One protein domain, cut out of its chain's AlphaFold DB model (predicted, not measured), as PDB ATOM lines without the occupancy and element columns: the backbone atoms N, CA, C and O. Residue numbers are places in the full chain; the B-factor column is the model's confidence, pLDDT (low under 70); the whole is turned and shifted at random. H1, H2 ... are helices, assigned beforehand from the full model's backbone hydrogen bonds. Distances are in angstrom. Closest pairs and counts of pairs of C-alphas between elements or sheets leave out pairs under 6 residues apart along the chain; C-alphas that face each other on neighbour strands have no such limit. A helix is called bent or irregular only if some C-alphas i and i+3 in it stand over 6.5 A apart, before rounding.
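Overview. This is residues 488 to 536 of the 548 residues of the protein "HMG box-containing protein C19G7,04 [Schizosaccharomyces pombe 972h-]" of Rhizoctonia solani (UniProt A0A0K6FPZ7). One long, unbent helix, H2, makes the longest axis, and a shorter, irregular helix, H1, folds back steeply over one side of its first part, residues 511 to 519. The far part of H2, residues 524 to 536, sticks out as a bare arm. The printed part has 49 residues with two named helices, H1 then H2 along the chain, and no named strand; its class is all helix. The whole is loose, with a radius of gyration of the C-alphas of 13.7 A, and spans 45 by 18 by 15 A.

Along the chain. H2 takes residues 508 to 536 and is 41.7 A long from first to last C-alpha, from C-alpha 508 at (108.585, -37.328, -201.187) to C-alpha 536 at (78.576, -58.082, -221.300). H1 takes residues 488 to 502, 19.7 A from first to last C-alpha, and begins with C-alpha 488 at (102.672, -50.577, -207.607). H1 is only just irregular: C-alphas 494 and 497 are 6.7 A apart.

Arrangement. H2 touches H1 with residues 511 to 519 alone. The closest C-alphas of the two helices are those of Phe 519 and Phe 488, 6.8 A apart. Their lines stand at a steep tilt of 59 degrees, and they run opposite ways. Their centres are 14.7 A apart. Of the O i to N i+4 pairs, 24 of 25 in H2 and 9 of 11 in H1 are within hydrogen-bond range.

Size, cuts and confidence. The two C-alphas farthest apart are those of Gly 505 and Ala 536, at 45.4 A. Residues 524 to 536, which belong to H2, stand free; the body without them has 36 residues and spans 27 by 15 by 13 A. The link from H1 to H2, with 5 residues between them, is tight. The printed part has no cut. The mean pLDDT of the printed part is 85.3, and no printed residue is under 70.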
ATOM      1  N   PHE A 488     102.441 -51.893-208.212       86.75
ATOM      2  CA  PHE A 488     102.672 -50.577-207.607       86.75
ATOM      3  C   PHE A 488     104.124 -50.075-207.730       86.75
ATOM      4  O   PHE A 488     104.349 -48.876-207.830       86.75
ATOM      5  N   GLN A 489     105.135 -50.949-207.727       88.62
ATOM      6  CA  GLN A 489     106.536 -50.549-207.919       88.62
ATOM      7  C   GLN A 489     106.838 -50.141-209.365       88.62
ATOM      8  O   GLN A 489     107.614 -49.208-209.559       88.62
ATOM      9  N   ASP A 490     106.239 -50.794-210.365       89.31
ATOM     10  CA  ASP A 490     106.344 -50.324-211.752       89.31
ATOM     11  C   ASP A 490     105.479 -49.075-211.992       89.31
ATOM     12  O   ASP A 490     105.959 -48.148-212.637       89.31
ATOM     13  N   TYR A 491     104.303 -48.961-211.363       89.56
ATOM     14  CA  TYR A 491     103.494 -47.733-211.358       89.56
ATOM     15  C   TYR A 491     104.237 -46.534-210.749       89.56
ATOM     16  O   TYR A 491     104.278 -45.441-211.306       89.56
ATOM     17  N   LEU A 492     104.909 -46.731-209.610       91.31
ATOM     18  CA  LEU A 492     105.798 -45.714-209.053       91.31
ATOM     19  C   LEU A 492     106.960 -45.410-210.007       91.31
ATOM     20  O   LEU A 492     107.387 -44.265-210.083       91.31
ATOM     21  N   LYS A 493     107.480 -46.392-210.752       88.00
ATOM     22  CA  LYS A 493     108.570 -46.163-211.710       88.00
ATOM     23  C   LYS A 493     108.121 -45.331-212.920       88.00
ATOM     24  O   LYS A 493     108.922 -44.527-213.394       88.00
ATOM     25  N   THR A 494     106.893 -45.502-213.412       90.75
ATOM     26  CA  THR A 494     106.327 -44.675-214.489       90.75
ATOM     27  C   THR A 494     105.922 -43.298-213.962       90.75
ATOM     28  O   THR A 494     106.523 -42.295-214.341       90.75
ATOM     29  N   HIS A 495     104.979 -43.226-213.022       89.06
ATOM     30  CA  HIS A 495     104.306 -41.969-212.682       89.06
ATOM     31  C   HIS A 495     105.098 -41.048-211.733       89.06
ATOM     32  O   HIS A 495     104.876 -39.841-211.753       89.06
ATOM     33  N   MET A 496     106.058 -41.541-210.930       87.81
ATOM     34  CA  MET A 496     106.805 -40.695-209.968       87.81
ATOM     35  C   MET A 496     107.603 -39.567-210.630       87.81
ATOM     36  O   MET A 496     107.782 -38.515-210.013       87.81
ATOM     37  N   LYS A 497     108.116 -39.777-211.849       88.75
ATOM     38  CA  LYS A 497     108.900 -38.759-212.563       88.75
ATOM     39  C   LYS A 497     108.012 -37.569-212.921       88.75
ATOM     40  O   LYS A 497     108.304 -36.440-212.528       88.75
ATOM     41  N   ASP A 498     106.913 -37.847-213.607       88.00
ATOM     42  CA  ASP A 498     106.044 -36.819-214.171       88.00
ATOM     43  C   ASP A 498     105.184 -36.176-213.072       88.00
ATOM     44  O   ASP A 498     105.015 -34.959-213.045       88.00
ATOM     45  N   PHE A 499     104.778 -36.954-212.061       88.44
ATOM     46  CA  PHE A 499     104.138 -36.441-210.851       88.44
ATOM     47  C   PHE A 499     105.030 -35.439-210.096       88.44
ATOM     48  O   PHE A 499     104.541 -34.405-209.645       88.44
ATOM     49  N   LYS A 500     106.344 -35.698-209.978       85.88
ATOM     50  CA  LYS A 500     107.297 -34.743-209.375       85.88
ATOM     51  C   LYS A 500     107.564 -33.526-210.260       85.88
ATOM     52  O   LYS A 500     107.761 -32.444-209.718       85.88
ATOM     53  N   ALA A 501     107.553 -33.682-211.584       86.69
ATOM     54  CA  ALA A 501     107.672 -32.558-212.512       86.69
ATOM     55  C   ALA A 501     106.448 -31.625-212.446       86.69
ATOM     56  O   ALA A 501     106.607 -30.409-212.479       86.69
ATOM     57  N   ALA A 502     105.245 -32.186-212.277       86.81
ATOM     58  CA  ALA A 502     104.002 -31.435-212.098       86.81
ATOM     59  C   ALA A 502     103.832 -30.824-210.690       86.81
ATOM     60  O   ALA A 502     103.046 -29.895-210.524       86.81
ATOM     61  N   ASN A 503     104.552 -31.326-209.678       85.00
ATOM     62  CA  ASN A 503     104.463 -30.871-208.283       85.00
ATOM     63  C   ASN A 503     105.849 -30.475-207.719       85.00
ATOM     64  O   ASN A 503     106.331 -31.104-206.763       85.00
ATOM     65  N   PRO A 504     106.527 -29.459-208.291       84.19
ATOM     66  CA  PRO A 504     107.837 -29.021-207.817       84.19
ATOM     67  C   PRO A 504     107.754 -28.535-206.362       84.19
ATOM     68  O   PRO A 504     106.963 -27.661-206.025       84.19
ATOM     69  N   GLY A 505     108.580 -29.121-205.491       82.50
ATOM     70  CA  GLY A 505     108.623 -28.812-204.055       82.50
ATOM     71  C   GLY A 505     107.795 -29.734-203.146       82.50
ATOM     72  O   GLY A 505     107.985 -29.689-201.932       82.50
ATOM     73  N   MET A 506     106.938 -30.613-203.685       84.00
ATOM     74  CA  MET A 506     106.177 -31.564-202.858       84.00
ATOM     75  C   MET A 506     107.100 -32.571-202.150       84.00
ATOM     76  O   MET A 506     108.007 -33.151-202.756       84.00
ATOM     77  N   GLN A 507     106.851 -32.829-200.860       88.75
ATOM     78  CA  GLN A 507     107.666 -33.768-200.088       88.75
ATOM     79  C   GLN A 507     107.499 -35.209-200.592       88.75
ATOM     80  O   GLN A 507     106.402 -35.662-200.919       88.75
ATOM     81  N   HIS A 508     108.590 -35.982-200.601       86.00
ATOM     82  CA  HIS A 508     108.585 -37.328-201.187       86.00
ATOM     83  C   HIS A 508     107.554 -38.277-200.544       86.00
ATOM     84  O   HIS A 508     106.942 -39.067-201.261       86.00
ATOM     85  N   GLY A 509     107.331 -38.185-199.227       87.19
ATOM     86  CA  GLY A 509     106.324 -38.994-198.529       87.19
ATOM     87  C   GLY A 509     104.883 -38.676-198.947       87.19
ATOM     88  O   GLY A 509     104.058 -39.581-199.040       87.19
ATOM     89  N   GLU A 510     104.596 -37.415-199.270       88.19
ATOM     90  CA  GLU A 510     103.292 -36.971-199.766       88.19
ATOM     91  C   GLU A 510     103.061 -37.437-201.209       88.19
ATOM     92  O   GLU A 510     102.022 -38.028-201.506       88.19
ATOM     93  N   ALA A 511     104.075 -37.308-202.072       87.38
ATOM     94  CA  ALA A 511     104.042 -37.860-203.425       87.38
ATOM     95  C   ALA A 511     103.835 -39.391-203.427       87.38
ATOM     96  O   ALA A 511     103.020 -39.907-204.186       87.38
ATOM     97  N   MET A 512     104.518 -40.122-202.535       89.19
ATOM     98  CA  MET A 512     104.326 -41.572-202.357       89.19
ATOM     99  C   MET A 512     102.910 -41.925-201.889       89.19
ATOM    100  O   MET A 512     102.354 -42.924-202.345       89.19
ATOM    101  N   LYS A 513     102.319 -41.117-200.997       91.75
ATOM    102  CA  LYS A 513     100.932 -41.295-200.554       91.75
ATOM    103  C   LYS A 513      99.962 -41.090-201.722       91.75
ATOM    104  O   LYS A 513      99.163 -41.981-201.993       91.75
ATOM    105  N   ARG A 514     100.067 -39.965-202.436       87.81
ATOM    106  CA  ARG A 514      99.123 -39.577-203.495       87.81
ATOM    107  C   ARG A 514      99.199 -40.488-204.724       87.81
ATOM    108  O   ARG A 514      98.163 -40.860-205.264       87.81
ATOM    109  N   LEU A 515     100.392 -40.964-205.091       91.94
ATOM    110  CA  LEU A 515     100.556 -42.024-206.098       91.94
ATOM    111  C   LEU A 515     100.005 -43.382-205.625       91.94
ATOM    112  O   LEU A 515      99.515 -44.162-206.436       91.94
ATOM    113  N   GLY A 516     100.044 -43.666-204.319       91.25
ATOM    114  CA  GLY A 516      99.394 -44.835-203.719       91.25
ATOM    115  C   GLY A 516      97.865 -44.750-203.669       91.25
ATOM    116  O   GLY A 516      97.207 -45.786-203.609       91.25
ATOM    117  N   GLU A 517      97.301 -43.543-203.706       91.75
ATOM    118  CA  GLU A 517      95.862 -43.290-203.844       91.75
ATOM    119  C   GLU A 517      95.435 -43.409-205.317       91.75
ATOM    120  O   GLU A 517      94.500 -44.149-205.612       91.75
ATOM    121  N   MET A 518      96.192 -42.809-206.246       86.81
ATOM    122  CA  MET A 518      95.987 -42.945-207.699       86.81
ATOM    123  C   MET A 518      96.027 -44.411-208.157       86.81
ATOM    124  O   MET A 518      95.062 -44.889-208.744       86.81
ATOM    125  N   PHE A 519      97.066 -45.169-207.779       92.12
ATOM    126  CA  PHE A 519      97.182 -46.597-208.108       92.12
ATOM    127  C   PHE A 519      96.011 -47.450-207.586       92.12
ATOM    128  O   PHE A 519      95.713 -48.502-208.148       92.12
ATOM    129  N   ARG A 520      95.358 -47.042-206.489       90.06
ATOM    130  CA  ARG A 520      94.186 -47.757-205.964       90.06
ATOM    131  C   ARG A 520      92.950 -47.473-206.796       90.06
ATOM    132  O   ARG A 520      92.336 -48.435-207.229       90.06
ATOM    133  N   ALA A 521      92.645 -46.201-207.047       88.31
ATOM    134  CA  ALA A 521      91.494 -45.803-207.855       88.31
ATOM    135  C   ALA A 521      91.586 -46.357-209.288       88.31
ATOM    136  O   ALA A 521      90.611 -46.878-209.814       88.31
ATOM    137  N   GLU A 522      92.780 -46.320-209.887       86.81
ATOM    138  CA  GLU A 522      93.035 -46.895-211.210       86.81
ATOM    139  C   GLU A 522      92.863 -48.421-211.205       86.81
ATOM    140  O   GLU A 522      92.199 -48.974-212.079       86.81
ATOM    141  N   LYS A 523      93.369 -49.116-210.174       87.19
ATOM    142  CA  LYS A 523      93.153 -50.561-210.041       87.19
ATOM    143  C   LYS A 523      91.672 -50.910-209.836       87.19
ATOM    144  O   LYS A 523      91.220 -51.903-210.394       87.19
ATOM    145  N   GLU A 524      90.952 -50.141-209.027       83.94
ATOM    146  CA  GLU A 524      89.520 -50.319-208.751       83.94
ATOM    147  C   GLU A 524      88.724 -50.193-210.062       83.94
ATOM    148  O   GLU A 524      88.099 -51.166-210.477       83.94
ATOM    149  N   ALA A 525      88.947 -49.117-210.827       81.19
ATOM    150  CA  ALA A 525      88.371 -48.939-212.162       81.19
ATOM    151  C   ALA A 525      88.699 -50.087-213.144       81.19
ATOM    152  O   ALA A 525      87.813 -50.544-213.859       81.19
ATOM    153  N   THR A 526      89.935 -50.614-213.165       80.38
ATOM    154  CA  THR A 526      90.268 -51.771-214.033       80.38
ATOM    155  C   THR A 526      89.614 -53.089-213.606       80.38
ATOM    156  O   THR A 526      89.546 -54.015-214.411       80.38
ATOM    157  N   VAL A 527      89.159 -53.213-212.354       76.19
ATOM    158  CA  VAL A 527      88.378 -54.377-211.900       76.19
ATOM    159  C   VAL A 527      86.921 -54.222-212.324       76.19
ATOM    160  O   VAL A 527      86.344 -55.191-212.813       76.19
ATOM    161  N   ASP A 528      86.364 -53.017-212.210       73.94
ATOM    162  CA  ASP A 528      85.001 -52.714-212.649       73.94
ATOM    163  C   ASP A 528      84.863 -52.868-214.179       73.94
ATOM    164  O   ASP A 528      83.971 -53.569-214.647       73.94
ATOM    165  N   GLU A 529      85.816 -52.350-214.967       78.12
ATOM    166  CA  GLU A 529      85.851 -52.525-216.432       78.12
ATOM    167  C   GLU A 529      85.957 -54.007-216.846       78.12
ATOM    168  O   GLU A 529      85.309 -54.447-217.799       78.12
ATOM    169  N   GLN A 530      86.743 -54.812-216.119       74.25
ATOM    170  CA  GLN A 530      86.831 -56.257-216.360       74.25
ATOM    171  C   GLN A 530      85.542 -56.989-215.968       74.25
ATOM    172  O   GLN A 530      85.158 -57.941-216.650       74.25
ATOM    173  N   LEU A 531      84.861 -56.553-214.906       77.56
ATOM    174  CA  LEU A 531      83.573 -57.105-214.494       77.56
ATOM    175  C   LEU A 531      82.490 -56.798-215.535       77.56
ATOM    176  O   LEU A 531      81.820 -57.725-215.988       77.56
ATOM    177  N   ASP A 532      82.382 -55.549-215.990       75.75
ATOM    178  CA  ASP A 532      81.461 -55.141-217.057       75.75
ATOM    179  C   ASP A 532      81.738 -55.894-218.366       75.75
ATOM    180  O   ASP A 532      80.809 -56.355-219.033       75.75
ATOM    181  N   GLN A 533      83.011 -56.100-218.722       78.50
ATOM    182  CA  GLN A 533      83.386 -56.858-219.916       78.50
ATOM    183  C   GLN A 533      83.027 -58.352-219.810       78.50
ATOM    184  O   GLN A 533      82.608 -58.945-220.809       78.50
ATOM    185  N   VAL A 534      83.126 -58.957-218.619       75.88
ATOM    186  CA  VAL A 534      82.661 -60.332-218.357       75.88
ATOM    187  C   VAL A 534      81.134 -60.413-218.388       75.88
ATOM    188  O   VAL A 534      80.594 -61.279-219.077       75.88
ATOM    189  N   MET A 535      80.427 -59.491-217.729       73.31
ATOM    190  CA  MET A 535      78.959 -59.441-217.716       73.31
ATOM    191  C   MET A 535      78.396 -59.252-219.131       73.31
ATOM    192  O   MET A 535      77.573 -60.046-219.583       73.31
ATOM    193  N   ALA A 536      78.926 -58.292-219.895       75.12
ATOM    194  CA  ALA A 536      78.576 -58.082-221.300       75.12
ATOM    195  C   ALA A 536      79.044 -59.221-222.231       75.12
ATOM    196  O   ALA A 536      78.635 -59.270-223.394       75.12
TER     197      ALA A 536